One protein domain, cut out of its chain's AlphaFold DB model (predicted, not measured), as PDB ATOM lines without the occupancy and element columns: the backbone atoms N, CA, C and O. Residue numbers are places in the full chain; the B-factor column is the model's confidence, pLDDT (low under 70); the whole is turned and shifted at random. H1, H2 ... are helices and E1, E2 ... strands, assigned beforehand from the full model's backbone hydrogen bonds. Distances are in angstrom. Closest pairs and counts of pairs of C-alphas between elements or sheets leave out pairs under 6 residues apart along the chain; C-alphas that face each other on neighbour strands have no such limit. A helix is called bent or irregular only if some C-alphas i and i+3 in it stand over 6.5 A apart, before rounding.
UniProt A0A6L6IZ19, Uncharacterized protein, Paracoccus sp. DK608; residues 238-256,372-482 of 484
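This is residues 238 to 256 and 372 to 482 of the 484 residues of an uncharacterized protein of Paracoccus sp. DK608 (UniProt A0A6L6IZ19). One long helix, H4, runs along most of the domain's length; the helical hairpin of H2 and H3 crosses it over one part, and H6 crosses it farther along. H7 packs across H2 and on H1, the two-strand hairpin of E1 and E2 packs on H4 and on the first residues of H3, and H5 lies at one far end. The 130 printed residues hold two named strands, then seven named helices, in the order E1, E2, H1 to H7; the sheet E1 - E2 is antiparallel and the class is mostly helix. The whole is compact, with a radius of gyration of the C-alphas of 14.7 A, yet elongated, spanning 46 by 29 by 21 A.

E1 is residues 240 to 244, beginning at C-alpha 240 (222.475, 210.320, 227.803), and E2 is 251 to 255. After the cut come H1, residues 375 to 378; H2, 380 to 393, 20.6 A long; and H3, 396 to 410, 22.5 A. H2 is only just irregular, C-alphas 389 and 392 being 7.0 A apart. H4, residues 416 to 443, is 40.4 A long and begins at C-alpha 416 (245.006, 212.014, 221.443). H5 is residues 445 to 451, H6 is 455 to 466, 17.2 A, and H7 is 468 to 480, 18.4 A, ending at C-alpha 480 (234.366, 213.672, 211.354).

H3 is the hub, touching H1, H2 and H4. H2 and H3 form a helical hairpin at a shallow tilt of 5 degrees, opposite ways; their closest C-alphas, Cys 380 and Thr 410, are 5.2 A apart. H4 touches H3 with residues 418 to 429 alone, at a steep tilt of 55 degrees, closest at the C-alphas of Asp 405 and Ala 422, 4.7 A. H4 touches H6 with residues 434 to 441 alone, only just about perpendicular at 72 degrees, closest at the C-alphas of Thr 437 and Met 461, 5.1 A. H7 touches H2 at a steep tilt of 62 degrees, closest at the C-alphas of Ile 383 and Ala 473, 5.6 A. H7 touches H1 with residues 476 to 480 alone, the C-alphas of Glu 375 and Met 480 being closest at 5.3 A. H5 is close to but not clearly touching H4 and H6, and is apart from H3. In the hairpin of E1 and E2, N 241 and O 254 are 2.8 A apart and N 252 and O 243 are 2.9 A apart, within hydrogen-bond range. The closest C-alphas of E1 and H4, Val 242 and Ile 433, are 6.6 A apart, and those of E2 and H3, Arg 252 and Leu 398, 5.7 A. Every O i to N i+4 pair is within hydrogen-bond range in H4, H6 and H7, against 8 of 10 in H2, 9 of 11 in H3 and 2 of 3 in H5; H1 is too short for such a pair.

The C-alphas farthest apart, Asn 413 and Ala 450, are 47.0 A apart. Residues 257 to 371 are not printed, and C-alphas 256 and 372 are 25.8 A apart across the cut. Of the links printed whole, E1 to E2 is short and the others are tight. Mean pLDDT of the printed part is 85.7; residues 442 to 456 are under 70.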
ATOM      1  N   ASN A 238     225.937 208.422 223.782       89.50
ATOM      2  CA  ASN A 238     226.798 208.443 224.957       89.50
ATOM      3  C   ASN A 238     226.044 208.035 226.239       89.50
ATOM      4  O   ASN A 238     226.466 208.369 227.339       89.50
ATOM      5  N   GLY A 239     224.917 207.322 226.108       87.88
ATOM      6  CA  GLY A 239     224.112 206.876 227.255       87.88
ATOM      7  C   GLY A 239     223.374 208.008 227.979       87.88
ATOM      8  O   GLY A 239     223.040 207.872 229.153       87.88
ATOM      9  N   GLU A 240     223.134 209.120 227.287       90.38
ATOM     10  CA  GLU A 240     222.475 210.320 227.803       90.38
ATOM     11  C   GLU A 240     221.492 210.894 226.773       90.38
ATOM     12  O   GLU A 240     221.639 210.709 225.558       90.38
ATOM     13  N   THR A 241     220.504 211.632 227.267       90.56
ATOM     14  CA  THR A 241     219.533 212.392 226.477       90.56
ATOM     15  C   THR A 241     219.549 213.863 226.880       90.56
ATOM     16  O   THR A 241     220.010 214.221 227.964       90.56
ATOM     17  N   VAL A 242     219.078 214.725 225.978       90.88
ATOM     18  CA  VAL A 242     218.909 216.156 226.243       90.88
ATOM     19  C   VAL A 242     217.432 216.411 226.503       90.88
ATOM     20  O   VAL A 242     216.591 216.101 225.660       90.88
ATOM     21  N   GLU A 243     217.130 216.992 227.658       90.12
ATOM     22  CA  GLU A 243     215.776 217.364 228.063       90.12
ATOM     23  C   GLU A 243     215.715 218.842 228.449       90.12
ATOM     24  O   GLU A 243     216.727 219.446 228.802       90.12
ATOM     25  N   ILE A 244     214.513 219.420 228.444       87.38
ATOM     26  CA  ILE A 244     214.282 220.737 229.041       87.38
ATOM     27  C   ILE A 244     213.895 220.566 230.497       87.38
ATOM     28  O   ILE A 244     212.970 219.821 230.823       87.38
ATOM     29  N   ASN A 245     214.538 221.337 231.360       87.75
ATOM     30  CA  ASN A 245     214.049 221.543 232.704       87.75
ATOM     31  C   ASN A 245     212.824 222.476 232.680       87.75
ATOM     32  O   ASN A 245     212.946 223.636 232.274       87.75
ATOM     33  N   PRO A 246     211.639 222.007 233.111       83.19
ATOM     34  CA  PRO A 246     210.418 222.807 233.065       83.19
ATOM     35  C   PRO A 246     210.466 224.033 233.990       83.19
ATOM     36  O   PRO A 246     209.745 225.000 233.752       83.19
ATOM     37  N   GLU A 247     211.305 224.016 235.029       85.25
ATOM     38  CA  GLU A 247     211.410 225.105 236.003       85.25
ATOM     39  C   GLU A 247     212.268 226.263 235.486       85.25
ATOM     40  O   GLU A 247     211.899 227.429 235.641       85.25
ATOM     41  N   THR A 248     213.400 225.945 234.855       85.88
ATOM     42  CA  THR A 248     214.379 226.935 234.381       85.88
ATOM     43  C   THR A 248     214.224 227.263 232.899       85.88
ATOM     44  O   THR A 248     214.692 228.308 232.453       85.88
ATOM     45  N   GLY A 249     213.566 226.392 232.127       83.12
ATOM     46  CA  GLY A 249     213.471 226.507 230.675       83.12
ATOM     47  C   GLY A 249     214.803 226.283 229.960       83.12
ATOM     48  O   GLY A 249     214.954 226.750 228.836       83.12
ATOM     49  N   LYS A 250     215.772 225.611 230.595       89.25
ATOM     50  CA  LYS A 250     217.099 225.326 230.029       89.25
ATOM     51  C   LYS A 250     217.273 223.852 229.685       89.25
ATOM     52  O   LYS A 250     216.561 222.992 230.202       89.25
ATOM     53  N   LEU A 251     218.220 223.570 228.795       91.00
ATOM     54  CA  LEU A 251     218.595 222.222 228.388       91.00
ATOM     55  C   LEU A 251     219.535 221.594 229.417       91.00
ATOM     56  O   LEU A 251     220.552 222.183 229.787       91.00
ATOM     57  N   ARG A 252     219.226 220.365 229.822       91.12
ATOM     58  CA  ARG A 252     220.035 219.551 230.732       91.12
ATOM     59  C   ARG A 252     220.283 218.165 230.145       91.12
ATOM     60  O   ARG A 252     219.520 217.694 229.301       91.12
ATOM     61  N   LEU A 253     221.334 217.512 230.628       90.44
ATOM     62  CA  LEU A 253     221.589 216.101 230.351       90.44
ATOM     63  C   LEU A 253     220.848 215.219 231.349       90.44
ATOM     64  O   LEU A 253     220.831 215.512 232.546       90.44
ATOM     65  N   VAL A 254     220.274 214.128 230.850       88.69
ATOM     66  CA  VAL A 254     219.642 213.084 231.658       88.69
ATOM     67  C   VAL A 254     220.193 211.721 231.233       88.69
ATOM     68  O   VAL A 254     220.146 211.405 230.039       88.69
ATOM     69  N   PRO A 255     220.721 210.909 232.166       85.19
ATOM     70  CA  PRO A 255     221.178 209.554 231.869       85.19
ATOM     71  C   PRO A 255     220.066 208.685 231.271       85.19
ATOM     72  O   PRO A 255     218.937 208.682 231.755       85.19
ATOM     73  N   THR A 256     220.390 207.903 230.240       85.44
ATOM     74  CA  THR A 256     219.461 206.910 229.667       85.44
ATOM     75  C   THR A 256     219.480 205.604 230.466       85.44
ATOM     76  O   THR A 256     218.494 204.867 230.490       85.44
ATOM     77  N   ASP A 372     239.481 208.198 213.931       81.19
ATOM     78  CA  ASP A 372     240.053 209.498 214.277       81.19
ATOM     79  C   ASP A 372     240.402 210.294 213.012       81.19
ATOM     80  O   ASP A 372     240.934 209.752 212.041       81.19
ATOM     81  N   ASN A 373     240.092 211.587 213.031       86.50
ATOM     82  CA  ASN A 373     240.482 212.565 212.022       86.50
ATOM     83  C   ASN A 373     240.524 213.968 212.644       86.50
ATOM     84  O   ASN A 373     240.098 214.176 213.781       86.50
ATOM     85  N   ASP A 374     241.027 214.925 211.869       92.31
ATOM     86  CA  ASP A 374     241.281 216.287 212.337       92.31
ATOM     87  C   ASP A 374     240.151 217.266 211.977       92.31
ATOM     88  O   ASP A 374     240.355 218.476 212.025       92.31
ATOM     89  N   GLU A 375     238.960 216.790 211.594       94.69
ATOM     90  CA  GLU A 375     237.900 217.678 211.085       94.69
ATOM     91  C   GLU A 375     237.430 218.696 212.134       94.69
ATOM     92  O   GLU A 375     237.278 219.877 211.824       94.69
ATOM     93  N   LEU A 376     237.315 218.294 213.406       94.62
ATOM     94  CA  LEU A 376     236.994 219.230 214.493       94.62
ATOM     95  C   LEU A 376     238.112 220.250 214.758       94.62
ATOM     96  O   LEU A 376     237.820 221.382 215.130       94.62
ATOM     97  N   ILE A 377     239.377 219.883 214.531       96.00
ATOM     98  CA  ILE A 377     240.520 220.800 214.669       96.00
ATOM     99  C   ILE A 377     240.501 221.819 213.525       96.00
ATOM    100  O   ILE A 377     240.663 223.015 213.753       96.00
ATOM    101  N   LYS A 378     240.259 221.361 212.289       95.94
ATOM    102  CA  LYS A 378     240.130 222.231 211.108       95.94
ATOM    103  C   LYS A 378     238.946 223.192 211.235       95.94
ATOM    104  O   LYS A 378     239.028 224.321 210.764       95.94
ATOM    105  N   GLY A 379     237.860 222.738 211.857       95.19
ATOM    106  CA  GLY A 379     236.635 223.499 212.092       95.19
ATOM    107  C   GLY A 379     236.549 224.185 213.459       95.19
ATOM    108  O   GLY A 379     235.439 224.493 213.894       95.19
ATOM    109  N   CYS A 380     237.672 224.383 214.158       96.69
ATOM    110  CA  CYS A 380     237.680 224.790 215.565       96.69
ATOM    111  C   CYS A 380     236.921 226.096 215.837       96.69
ATOM    112  O   CYS A 380     236.116 226.137 216.768       96.69
ATOM    113  N   ASP A 381     237.109 227.128 215.010       96.62
ATOM    114  CA  ASP A 381     236.428 228.419 215.163       96.62
ATOM    115  C   ASP A 381     234.904 228.255 215.078       96.62
ATOM    116  O   ASP A 381     234.181 228.684 215.977       96.62
ATOM    117  N   THR A 382     234.418 227.541 214.056       96.12
ATOM    118  CA  THR A 382     232.988 227.266 213.851       96.12
ATOM    119  C   THR A 382     232.394 226.470 215.010       96.12
ATOM    120  O   THR A 382     231.320 226.800 215.514       96.12
ATOM    121  N   ILE A 383     233.083 225.416 215.456       96.69
ATOM    122  CA  ILE A 383     232.621 224.574 216.565       96.69
ATOM    123  C   ILE A 383     232.543 225.389 217.859       96.69
ATOM    124  O   ILE A 383     231.519 225.351 218.544       96.69
ATOM    125  N   ASN A 384     233.584 226.160 218.172       96.19
ATOM    126  CA  ASN A 384     233.635 226.973 219.383       96.19
ATOM    127  C   ASN A 384     232.598 228.104 219.362       96.19
ATOM    128  O   ASN A 384     231.973 228.373 220.388       96.19
ATOM    129  N   GLU A 385     232.344 228.722 218.204       95.19
ATOM    130  CA  GLU A 385     231.297 229.736 218.048       95.19
ATOM    131  C   GLU A 385     229.895 229.154 218.272       95.19
ATOM    132  O   GLU A 385     229.083 229.732 219.004       95.19
ATOM    133  N   VAL A 386     229.603 227.981 217.702       94.44
ATOM    134  CA  VAL A 386     228.317 227.312 217.933       94.44
ATOM    135  C   VAL A 386     228.178 226.929 219.401       94.44
ATOM    136  O   VAL A 386     227.148 227.224 220.002       94.44
ATOM    137  N   VAL A 387     229.206 226.347 220.022       95.75
ATOM    138  CA  VAL A 387     229.176 225.998 221.452       95.75
ATOM    139  C   VAL A 387     228.940 227.235 222.320       95.75
ATOM    140  O   VAL A 387     228.090 227.188 223.209       95.75
ATOM    141  N   ALA A 388     229.601 228.359 222.030       93.88
ATOM    142  CA  ALA A 388     229.369 229.628 222.718       93.88
ATOM    143  C   ALA A 388     227.934 230.149 222.523       93.88
ATOM    144  O   ALA A 388     227.346 230.695 223.454       93.88
ATOM    145  N   THR A 389     227.350 229.935 221.341       90.88
ATOM    146  CA  THR A 389     225.960 230.305 221.035       90.88
ATOM    147  C   THR A 389     224.959 229.455 221.817       90.88
ATOM    148  O   THR A 389     223.946 229.970 222.291       90.88
ATOM    149  N   VAL A 390     225.220 228.154 221.974       91.44
ATOM    150  CA  VAL A 390     224.317 227.255 222.704       91.44
ATOM    151  C   VAL A 390     224.490 227.380 224.221       91.44
ATOM    152  O   VAL A 390     223.508 227.245 224.945       91.44
ATOM    153  N   ALA A 391     225.697 227.664 224.724       92.50
ATOM    154  CA  ALA A 391     226.025 227.648 226.154       92.50
ATOM    155  C   ALA A 391     225.014 228.370 227.080       92.50
ATOM    156  O   ALA A 391     224.662 227.797 228.113       92.50
ATOM    157  N   PRO A 392     224.464 229.555 226.739       90.62
ATOM    158  CA  PRO A 392     223.457 230.229 227.569       90.62
ATOM    159  C   PRO A 392     222.159 229.429 227.777       90.62
ATOM    160  O   PRO A 392     221.466 229.627 228.779       90.62
ATOM    161  N   LEU A 393     221.840 228.523 226.846       90.62
ATOM    162  CA  LEU A 393     220.643 227.676 226.857       90.62
ATOM    163  C   LEU A 393     220.807 226.432 227.730       90.62
ATOM    164  O   LEU A 393     219.837 225.704 227.937       90.62
ATOM    165  N   LEU A 394     222.021 226.170 228.207       93.31
ATOM    166  CA  LEU A 394     222.376 224.965 228.939       93.31
ATOM    167  C   LEU A 394     222.340 225.223 230.446       93.31
ATOM    168  O   LEU A 394     222.519 226.349 230.921       93.31
ATOM    169  N   GLU A 395     222.152 224.157 231.213       92.94
ATOM    170  CA  GLU A 395     222.303 224.170 232.663       92.94
ATOM    171  C   GLU A 395     222.954 222.895 233.202       92.94
ATOM    172  O   GLU A 395     223.099 221.887 232.502       92.94
ATOM    173  N   GLY A 396     223.328 222.960 234.483       89.75
ATOM    174  CA  GLY A 396     223.957 221.864 235.206       89.75
ATOM    175  C   GLY A 396     225.198 221.352 234.481       89.75
ATOM    176  O   GLY A 396     225.933 222.115 233.856       89.75
ATOM    177  N   ARG A 397     225.373 220.031 234.511       85.50
ATOM    178  CA  ARG A 397     226.498 219.335 233.882       85.50
ATOM    179  C   ARG A 397     226.700 219.722 232.416       85.50
ATOM    180  O   ARG A 397     227.826 219.945 231.998       85.50
ATOM    181  N   LEU A 398     225.620 219.836 231.639       91.31
ATOM    182  CA  LEU A 398     225.711 220.122 230.203       91.31
ATOM    183  C   LEU A 398     226.359 221.484 229.922       91.31
ATOM    184  O   LEU A 398     227.117 221.615 228.963       91.31
ATOM    185  N   ALA A 399     226.069 222.482 230.760       93.06
ATOM    186  CA  ALA A 399     226.649 223.818 230.643       93.06
ATOM    187  C   ALA A 399     228.148 223.844 230.971       93.06
ATOM    188  O   ALA A 399     228.878 224.662 230.418       93.06
ATOM    189  N   GLU A 400     228.601 222.955 231.853       90.12
ATOM    190  CA  GLU A 400     230.001 222.862 232.269       90.12
ATOM    191  C   GLU A 400     230.827 222.028 231.287       90.12
ATOM    192  O   GLU A 400     231.913 222.441 230.879       90.12
ATOM    193  N   THR A 401     230.314 220.867 230.877       90.50
ATOM    194  CA  THR A 401     231.093 219.891 230.113       90.50
ATOM    195  C   THR A 401     231.127 220.184 228.621       90.50
ATOM    196  O   THR A 401     232.140 219.898 227.994       90.50
ATOM    197  N   LEU A 402     230.079 220.769 228.024       94.75
ATOM    198  CA  LEU A 402     230.069 221.024 226.576       94.75
ATOM    199  C   LEU A 402     231.190 221.994 226.140       94.75
ATOM    200  O   LEU A 402     231.901 221.661 225.189       94.75
ATOM    201  N   PRO A 403     231.428 223.138 226.818       96.06
ATOM    202  CA  PRO A 403     232.553 224.018 226.487       96.06
ATOM    203  C   PRO A 403     233.921 223.381 226.751       96.06
ATOM    204  O   PRO A 403     234.862 223.619 225.999       96.06
ATOM    205  N   GLN A 404     234.040 222.555 227.796       93.62
ATOM    206  CA  GLN A 404     235.281 221.833 228.098       93.62
ATOM    207  C   GLN A 404     235.595 220.785 227.026       93.62
ATOM    208  O   GLN A 404     236.717 220.733 226.527       93.62
ATOM    209  N   ASP A 405     234.595 219.992 226.629       95.00
ATOM    210  CA  ASP A 405     234.723 219.016 225.549       95.00
ATOM    211  C   ASP A 405     235.097 219.719 224.232       95.00
ATOM    212  O   ASP A 405     235.938 219.211 223.497       95.00
ATOM    213  N   ALA A 406     234.548 220.908 223.950       97.00
ATOM    214  CA  ALA A 406     234.927 221.716 222.788       97.00
ATOM    215  C   ALA A 406     236.393 222.168 222.829       97.00
ATOM    216  O   ALA A 406     237.119 221.991 221.849       97.00
ATOM    217  N   ALA A 407     236.852 222.681 223.973       96.19
ATOM    218  CA  ALA A 407     238.233 223.121 224.150       96.19
ATOM    219  C   ALA A 407     239.239 221.974 223.948       96.19
ATOM    220  O   ALA A 407     240.253 222.164 223.286       96.19
ATOM    221  N   ILE A 408     238.936 220.778 224.459       93.88
ATOM    222  CA  ILE A 408     239.796 219.593 224.318       93.88
ATOM    223  C   ILE A 408     239.721 219.020 222.893       93.88
ATOM    224  O   ILE A 408     240.744 218.678 222.301       93.88
ATOM    225  N   ALA A 409     238.517 218.899 222.323       95.19
ATOM    226  CA  ALA A 409     238.304 218.294 221.006       95.19
ATOM    227  C   ALA A 409     238.946 219.099 219.866       95.19
ATOM    228  O   ALA A 409     239.354 218.525 218.855       95.19
ATOM    229  N   THR A 410     239.009 220.423 220.024       96.56
ATOM    230  CA  THR A 410     239.516 221.345 219.001       96.56
ATOM    231  C   THR A 410     240.990 221.720 219.188       96.56
ATOM    232  O   THR A 410     241.578 222.309 218.282       96.56
ATOM    233  N   ASP A 411     241.617 221.343 220.310       95.25
ATOM    234  CA  ASP A 411     243.030 221.622 220.577       95.25
ATOM    235  C   ASP A 411     243.960 220.538 219.982       95.25
ATOM    236  O   ASP A 411     243.938 219.371 220.401       95.25
ATOM    237  N   PRO A 412     244.846 220.899 219.033       93.75
ATOM    238  CA  PRO A 412     245.799 219.955 218.454       93.75
ATOM    239  C   PRO A 412     246.839 219.436 219.460       93.75
ATOM    240  O   PRO A 412     247.408 218.368 219.228       93.75
ATOM    241  N   ASN A 413     247.075 220.145 220.570       92.06
ATOM    242  CA  ASN A 413     248.073 219.776 221.581       92.06
ATOM    243  C   ASN A 413     247.521 218.886 222.699       92.06
ATOM    244  O   ASN A 413     248.299 218.361 223.497       92.06
ATOM    245  N   SER A 414     246.202 218.713 222.764       88.00
ATOM    246  CA  SER A 414     245.570 217.814 223.722       88.00
ATOM    247  C   SER A 414     245.958 216.357 223.449       88.00
ATOM    248  O   SER A 414     246.187 215.962 222.301       88.00
ATOM    249  N   ASP A 415     246.030 215.551 224.513       84.88
ATOM    250  CA  ASP A 415     246.340 214.123 224.414       84.88
ATOM    251  C   ASP A 415     245.382 213.429 223.422       84.88
ATOM    252  O   ASP A 415     244.170 213.637 223.516       84.88
ATOM    253  N   PRO A 416     245.864 212.603 222.470       85.75
ATOM    254  CA  PRO A 416     245.006 212.014 221.443       85.75
ATOM    255  C   PRO A 416     243.846 211.170 221.986       85.75
ATOM    256  O   PRO A 416     242.758 211.185 221.405       85.75
ATOM    257  N   ALA A 417     244.046 210.439 223.089       82.31
ATOM    258  CA  ALA A 417     242.993 209.612 223.673       82.31
ATOM    259  C   ALA A 417     241.938 210.480 224.373       82.31
ATOM    260  O   ALA A 417     240.733 210.239 224.230       82.31
ATOM    261  N   GLU A 418     242.380 211.521 225.079       83.94
ATOM    262  CA  GLU A 418     241.503 212.517 225.696       83.94
ATOM    263  C   GLU A 418     240.713 213.304 224.640       83.94
ATOM    264  O   GLU A 418     239.486 213.404 224.736       83.94
ATOM    265  N   ARG A 419     241.387 213.748 223.572       90.19
ATOM    266  CA  ARG A 419     240.780 214.430 222.426       90.19
ATOM    267  C   ARG A 419     239.723 213.569 221.757       90.19
ATOM    268  O   ARG A 419     238.606 214.032 221.577       90.19
ATOM    269  N   ARG A 420     240.012 212.299 221.459       88.69
ATOM    270  CA  ARG A 420     239.027 211.372 220.872       88.69
ATOM    271  C   ARG A 420     237.772 211.235 221.735       88.69
ATOM    272  O   ARG A 420     236.650 211.225 221.223       88.69
ATOM    273  N   SER A 421     237.957 211.124 223.047       88.50
ATOM    274  CA  SER A 421     236.863 211.023 224.016       88.50
ATOM    275  C   SER A 421     236.007 212.297 224.040       88.50
ATOM    276  O   SER A 421     234.777 212.217 223.962       88.50
ATOM    277  N   ALA A 422     236.648 213.468 224.061       91.75
ATOM    278  CA  ALA A 422     235.984 214.768 223.999       91.75
ATOM    279  C   ALA A 422     235.252 214.989 222.665       91.75
ATOM    280  O   ALA A 422     234.079 215.347 222.674       91.75
ATOM    281  N   SER A 423     235.883 214.677 221.528       94.44
ATOM    282  CA  SER A 423     235.287 214.762 220.186       94.44
ATOM    283  C   SER A 423     234.001 213.948 220.072       94.44
ATOM    284  O   SER A 423     233.010 214.419 219.510       94.44
ATOM    285  N   PHE A 424     233.985 212.740 220.650       93.75
ATOM    286  CA  PHE A 424     232.798 211.888 220.693       93.75
ATOM    287  C   PHE A 424     231.654 212.532 221.487       93.75
ATOM    288  O   PHE A 424     230.533 212.635 220.980       93.75
ATOM    289  N   ARG A 425     231.935 212.979 222.721       93.81
ATOM    290  CA  ARG A 425     230.932 213.606 223.597       93.81
ATOM    291  C   ARG A 425     230.412 214.913 223.011       93.81
ATOM    292  O   ARG A 425     229.200 215.096 222.944       93.81
ATOM    293  N   LEU A 426     231.310 215.777 222.541       95.94
ATOM    294  CA  LEU A 426     230.979 217.050 221.906       95.94
ATOM    295  C   LEU A 426     230.038 216.843 220.723       95.94
ATOM    296  O   LEU A 426     228.951 217.416 220.699       95.94
ATOM    297  N   SER A 427     230.432 215.986 219.777       95.19
ATOM    298  CA  SER A 427     229.646 215.709 218.573       95.19
ATOM    299  C   SER A 427     228.260 215.180 218.930       95.19
ATOM    300  O   SER A 427     227.251 215.679 218.435       95.19
ATOM    301  N   GLY A 428     228.190 214.209 219.845       94.44
ATOM    302  CA  GLY A 428     226.924 213.621 220.266       94.44
ATOM    303  C   GLY A 428     226.006 214.592 221.001       94.44
ATOM    304  O   GLY A 428     224.799 214.609 220.749       94.44
ATOM    305  N   ARG A 429     226.545 215.398 221.917       95.19
ATOM    306  CA  ARG A 429     225.766 216.391 222.668       95.19
ATOM    307  C   ARG A 429     225.286 217.501 221.740       95.19
ATOM    308  O   ARG A 429     224.099 217.826 221.762       95.19
ATOM    309  N   LEU A 430     226.161 218.013 220.872       95.12
ATOM    310  CA  LEU A 430     225.816 219.093 219.955       95.12
ATOM    311  C   LEU A 430     224.744 218.659 218.947       95.12
ATOM    312  O   LEU A 430     223.726 219.332 218.836       95.12
ATOM    313  N   LEU A 431     224.887 217.500 218.295       94.19
ATOM    314  CA  LEU A 431     223.870 216.994 217.362       94.19
ATOM    315  C   LEU A 431     222.495 216.806 218.025       94.19
ATOM    316  O   LEU A 431     221.470 217.147 217.433       94.19
ATOM    317  N   ARG A 432     222.453 216.298 219.265       92.94
ATOM    318  CA  ARG A 432     221.197 216.133 220.020       92.94
ATOM    319  C   ARG A 432     220.550 217.465 220.354       92.94
ATOM    320  O   ARG A 432     219.349 217.604 220.147       92.94
ATOM    321  N   ILE A 433     221.335 218.429 220.837       92.19
ATOM    322  CA  ILE A 433     220.866 219.795 221.084       92.19
ATOM    323  C   ILE A 433     220.269 220.356 219.793       92.19
ATOM    324  O   ILE A 433     219.118 220.784 219.794       92.19
ATOM    325  N   LEU A 434     221.006 220.302 218.682       89.75
ATOM    326  CA  LEU A 434     220.566 220.874 217.412       89.75
ATOM    327  C   LEU A 434     219.276 220.219 216.905       89.75
ATOM    328  O   LEU A 434     218.311 220.928 216.614       89.75
ATOM    329  N   ARG A 435     219.187 218.882 216.908       87.88
ATOM    330  CA  ARG A 435     217.950 218.166 216.550       87.88
ATOM    331  C   ARG A 435     216.782 218.551 217.452       87.88
ATOM    332  O   ARG A 435     215.665 218.747 216.971       87.88
ATOM    333  N   PHE A 436     217.033 218.668 218.750       86.12
ATOM    334  CA  PHE A 436     216.022 219.053 219.721       86.12
ATOM    335  C   PHE A 436     215.512 220.482 219.467       86.12
ATOM    336  O   PHE A 436     214.301 220.706 219.417       86.12
ATOM    337  N   THR A 437     216.415 221.435 219.204       82.56
ATOM    338  CA  THR A 437     216.048 222.818 218.854       82.56
ATOM    339  C   THR A 437     215.254 222.904 217.545       82.56
ATOM    340  O   THR A 437     214.242 223.603 217.488       82.56
ATOM    341  N   ALA A 438     215.636 222.129 216.522       81.25
ATOM    342  CA  ALA A 438     214.931 222.076 215.243       81.25
ATOM    343  C   ALA A 438     213.507 221.507 215.385       81.25
ATOM    344  O   ALA A 438     212.558 222.059 214.824       81.25
ATOM    345  N   ALA A 439     213.329 220.449 216.184       79.00
ATOM    346  CA  ALA A 439     212.015 219.857 216.441       79.00
ATOM    347  C   ALA A 439     211.046 220.852 217.107       79.00
ATOM    348  O   ALA A 439     209.870 220.932 216.733       79.00
ATOM    349  N   ILE A 440     211.541 221.658 218.054       74.00
ATOM    350  CA  ILE A 440     210.740 222.692 218.724       74.00
ATOM    351  C   ILE A 440     210.360 223.815 217.752       74.00
ATOM    352  O   ILE A 440     209.203 224.248 217.751       74.00
ATOM    353  N   ALA A 441     211.294 224.242 216.895       71.75
ATOM    354  CA  ALA A 441     211.067 225.305 215.918       71.75
ATOM    355  C   ALA A 441     210.004 224.944 214.859       71.75
ATOM    356  O   ALA A 441     209.244 225.819 214.447       71.75
ATOM    357  N   ILE A 442     209.922 223.672 214.441       68.75
ATOM    358  CA  ILE A 442     209.053 223.222 213.337       68.75
ATOM    359  C   ILE A 442     207.636 222.830 213.799       68.75
ATOM    360  O   ILE A 442     206.683 223.052 213.055       68.75
ATOM    361  N   GLY A 443     207.462 222.249 214.996       56.47
ATOM    362  CA  GLY A 443     206.208 221.547 215.334       56.47
ATOM    363  C   GLY A 443     205.553 221.843 216.686       56.47
ATOM    364  O   GLY A 443     204.387 221.499 216.861       56.47
ATOM    365  N   ALA A 444     206.242 222.472 217.647       51.88
ATOM    366  CA  ALA A 444     205.761 222.529 219.039       51.88
ATOM    367  C   ALA A 444     205.598 223.943 219.627       51.88
ATOM    368  O   ALA A 444     205.141 224.076 220.760       51.88
ATOM    369  N   GLY A 445     205.915 225.013 218.885       50.59
ATOM    370  CA  GLY A 445     205.972 226.384 219.422       50.59
ATOM    371  C   GLY A 445     204.700 226.888 220.133       50.59
ATOM    372  O   GLY A 445     204.797 227.709 221.045       50.59
ATOM    373  N   LEU A 446     203.514 226.377 219.772       47.06
ATOM    374  CA  LEU A 446     202.233 226.765 220.385       47.06
ATOM    375  C   LEU A 446     201.978 226.103 221.751       47.06
ATOM    376  O   LEU A 446     201.532 226.782 222.672       47.06
ATOM    377  N   THR A 447     202.296 224.816 221.923       53.50
ATOM    378  CA  THR A 447     202.238 224.133 223.232       53.50
ATOM    379  C   THR A 447     203.428 224.505 224.114       53.50
ATOM    380  O   THR A 447     203.287 224.622 225.328       53.50
ATOM    381  N   PHE A 448     204.584 224.774 223.508       54.41
ATOM    382  CA  PHE A 448     205.816 225.143 224.198       54.41
ATOM    383  C   PHE A 448     205.733 226.506 224.902       54.41
ATOM    384  O   PHE A 448     206.099 226.620 226.074       54.41
ATOM    385  N   ARG A 449     205.162 227.520 224.227       53.81
ATOM    386  CA  ARG A 449     204.878 228.846 224.816       53.81
ATOM    387  C   ARG A 449     203.908 228.792 225.996       53.81
ATOM    388  O   ARG A 449     203.956 229.668 226.850       53.81
ATOM    389  N   ALA A 450     203.019 227.800 226.033       52.72
ATOM    390  CA  ALA A 450     202.040 227.645 227.105       52.72
ATOM    391  C   ALA A 450     202.609 226.927 228.345       52.72
ATOM    392  O   ALA A 450     202.056 227.071 229.431       52.72
ATOM    393  N   LEU A 451     203.697 226.160 228.189       53.22
ATOM    394  CA  LEU A 451     204.241 225.269 229.223       53.22
ATOM    395  C   LEU A 451     205.552 225.748 229.855       53.22
ATOM    396  O   LEU A 451     205.944 225.215 230.889       53.22
ATOM    397  N   THR A 452     206.234 226.735 229.273       56.78
ATOM    398  CA  THR A 452     207.548 227.183 229.758       56.78
ATOM    399  C   THR A 452     207.621 228.705 229.858       56.78
ATOM    400  O   THR A 452     207.057 229.425 229.038       56.78
ATOM    401  N   LYS A 453     208.371 229.226 230.840       59.22
ATOM    402  CA  LYS A 453     208.729 230.659 230.931       59.22
ATOM    403  C   LYS A 453     209.760 231.094 229.864       59.22
ATOM    404  O   LYS A 453     210.313 232.182 229.956       59.22
ATOM    405  N   GLY A 454     210.047 230.252 228.867       59.31
ATOM    406  CA  GLY A 454     211.217 230.348 227.991       59.31
ATOM    407  C   GLY A 454     210.964 231.026 226.644       59.31
ATOM    408  O   GLY A 454     211.238 230.424 225.609       59.31
ATOM    409  N   ALA A 455     210.465 232.267 226.624       65.38
ATOM    410  CA  ALA A 455     210.384 233.040 225.376       65.38
ATOM    411  C   ALA A 455     211.776 233.232 224.734       65.38
ATOM    412  O   ALA A 455     211.929 233.046 223.530       65.38
ATOM    413  N   GLU A 456     212.794 233.482 225.563       66.81
ATOM    414  CA  GLU A 456     214.201 233.607 225.157       66.81
ATOM    415  C   GLU A 456     214.769 232.292 224.590       66.81
ATOM    416  O   GLU A 456     215.508 232.307 223.608       66.81
ATOM    417  N   LEU A 457     214.374 231.139 225.150       70.44
ATOM    418  CA  LEU A 457     214.781 229.825 224.636       70.44
ATOM    419  C   LEU A 457     214.221 229.594 223.227       70.44
ATOM    420  O   LEU A 457     214.938 229.120 222.353       70.44
ATOM    421  N   LEU A 458     212.954 229.945 222.989       72.56
ATOM    422  CA  LEU A 458     212.325 229.776 221.679       72.56
ATOM    423  C   LEU A 458     212.991 230.656 220.608       72.56
ATOM    424  O   LEU A 458     213.224 230.182 219.498       72.56
ATOM    425  N   GLU A 459     213.314 231.908 220.939       74.50
ATOM    426  CA  GLU A 459     214.029 232.815 220.033       74.50
ATOM    427  C   GLU A 459     215.433 232.292 219.708       74.50
ATOM    428  O   GLU A 459     215.814 232.223 218.538       74.50
ATOM    429  N   ALA A 460     216.172 231.824 220.717       74.38
ATOM    430  CA  ALA A 460     217.487 231.228 220.512       74.38
ATOM    431  C   ALA A 460     217.423 229.929 219.686       74.38
ATOM    432  O   ALA A 460     218.260 229.706 218.817       74.38
ATOM    433  N   MET A 461     216.403 229.089 219.890       77.19
ATOM    434  CA  MET A 461     216.192 227.868 219.100       77.19
ATOM    435  C   MET A 461     215.856 228.167 217.633       77.19
ATOM    436  O   MET A 461     216.351 227.482 216.739       77.19
ATOM    437  N   GLN A 462     215.045 229.196 217.371       76.75
ATOM    438  CA  GLN A 462     214.746 229.643 216.006       76.75
ATOM    439  C   GLN A 462     215.987 230.210 215.315       76.75
ATOM    440  O   GLN A 462     216.220 229.914 214.142       76.75
ATOM    441  N   PHE A 463     216.804 230.972 216.049       79.56
ATOM    442  CA  PHE A 463     218.095 231.441 215.559       79.56
ATOM    443  C   PHE A 463     219.005 230.265 215.191       79.56
ATOM    444  O   PHE A 463     219.502 230.215 214.069       79.56
ATOM    445  N   LEU A 464     219.160 229.279 216.081       82.50
ATOM    446  CA  LEU A 464     220.003 228.104 215.844       82.50
ATOM    447  C   LEU A 464     219.559 227.297 214.616       82.50
ATOM    448  O   LEU A 464     220.398 226.933 213.796       82.50
ATOM    449  N   ALA A 465     218.256 227.064 214.437       77.56
ATOM    450  CA  ALA A 465     217.739 226.281 213.311       77.56
ATOM    451  C   ALA A 465     217.988 226.939 211.935       77.56
ATOM    452  O   ALA A 465     218.093 226.246 210.920       77.56
ATOM    453  N   GLY A 466     218.064 228.273 211.885       79.69
ATOM    454  CA  GLY A 466     218.285 229.036 210.654       79.69
ATOM    455  C   GLY A 466     219.736 229.456 210.402       79.69
ATOM    456  O   GLY A 466     220.031 229.945 209.311       79.69
ATOM    457  N   ASN A 467     220.633 229.299 211.378       85.88
ATOM    458  CA  ASN A 467     221.976 229.871 211.317       85.88
ATOM    459  C   ASN A 467     222.920 229.039 210.413       85.88
ATOM    460  O   ASN A 467     223.106 227.845 210.656       85.88
ATOM    461  N   PRO A 468     223.563 229.646 209.394       88.88
ATOM    462  CA  PRO A 468     224.539 228.963 208.539       88.88
ATOM    463  C   PRO A 468     225.704 228.319 209.301       88.88
ATOM    464  O   PRO A 468     226.093 227.204 208.974       88.88
ATOM    465  N   ILE A 469     226.198 228.965 210.361       89.81
ATOM    466  CA  ILE A 469     227.327 228.485 211.178       89.81
ATOM    467  C   ILE A 469     226.954 227.171 211.878       89.81
ATOM    468  O   ILE A 469     227.772 226.261 211.988       89.81
ATOM    469  N   VAL A 470     225.688 227.020 212.278       90.62
ATOM    470  CA  VAL A 470     225.174 225.767 212.848       90.62
ATOM    471  C   VAL A 470     225.198 224.643 211.813       90.62
ATOM    472  O   VAL A 470     225.620 223.531 212.132       90.62
ATOM    473  N   LYS A 471     224.813 224.927 210.563       89.94
ATOM    474  CA  LYS A 471     224.891 223.946 209.468       89.94
ATOM    475  C   LYS A 471     226.333 223.573 209.135       89.94
ATOM    476  O   LYS A 471     226.609 222.406 208.864       89.94
ATOM    477  N   ASP A 472     227.253 224.531 209.199       92.62
ATOM    478  CA  ASP A 472     228.680 224.267 209.015       92.62
ATOM    479  C   ASP A 472     229.248 223.398 210.141       92.62
ATOM    480  O   ASP A 472     229.959 222.435 209.857       92.62
ATOM    481  N   ALA A 473     228.877 223.647 211.400       94.06
ATOM    482  CA  ALA A 473     229.250 222.781 212.520       94.06
ATOM    483  C   ALA A 473     228.701 221.352 212.361       94.06
ATOM    484  O   ALA A 473     229.428 220.385 212.589       94.06
ATOM    485  N   GLN A 474     227.445 221.196 211.922       93.25
ATOM    486  CA  GLN A 474     226.878 219.879 211.602       93.25
ATOM    487  C   GLN A 474     227.664 219.184 210.488       93.25
ATOM    488  O   GLN A 474     228.007 218.012 210.623       93.25
ATOM    489  N   ARG A 475     228.003 219.908 209.413       92.69
ATOM    490  CA  ARG A 475     228.821 219.384 208.314       92.69
ATOM    491  C   ARG A 475     230.186 218.904 208.807       92.69
ATOM    492  O   ARG A 475     230.553 217.780 208.483       92.69
ATOM    493  N   ILE A 476     230.881 219.694 209.627       94.75
ATOM    494  CA  ILE A 476     232.170 219.317 210.228       94.75
ATOM    495  C   ILE A 476     232.028 218.018 211.038       94.75
ATOM    496  O   ILE A 476     232.847 217.110 210.913       94.75
ATOM    497  N   ILE A 477     230.960 217.878 211.832       95.19
ATOM    498  CA  ILE A 477     230.699 216.643 212.585       95.19
ATOM    499  C   ILE A 477     230.411 215.464 211.639       95.19
ATOM    500  O   ILE A 477     230.862 214.346 211.886       95.19
ATOM    501  N   TYR A 478     229.694 215.673 210.535       93.69
ATOM    502  CA  TYR A 478     229.444 214.618 209.546       93.69
ATOM    503  C   TYR A 478     230.708 214.187 208.809       93.69
ATOM    504  O   TYR A 478     230.878 212.995 208.549       93.69
ATOM    505  N   GLU A 479     231.606 215.120 208.511       91.44
ATOM    506  CA  GLU A 479     232.931 214.835 207.962       91.44
ATOM    507  C   GLU A 479     233.754 214.030 208.979       91.44
ATOM    508  O   GLU A 479     234.273 212.968 208.626       91.44
ATOM    509  N   MET A 480     233.734 214.424 210.262       92.94
ATOM    510  CA  MET A 480     234.366 213.672 211.354       92.94
ATOM    511  C   MET A 480     233.841 212.228 211.448       92.94
ATOM    512  O   MET A 480     234.600 211.292 211.688       92.94
ATOM    513  N   LEU A 481     232.546 212.014 211.213       89.94
ATOM    514  CA  LEU A 481     231.916 210.687 211.226       89.94
ATOM    515  C   LEU A 481     232.046 209.920 209.900       89.94
ATOM    516  O   LEU A 481     231.487 208.828 209.767       89.94
ATOM    517  N   ASN A 482     232.764 210.461 208.912       86.62
ATOM    518  CA  ASN A 482     232.867 209.915 207.560       86.62
ATOM    519  C   ASN A 482     231.507 209.723 206.854       86.62
ATOM    520  O   ASN A 482     231.327 208.792 206.065       86.62
TER     521      ASN A 482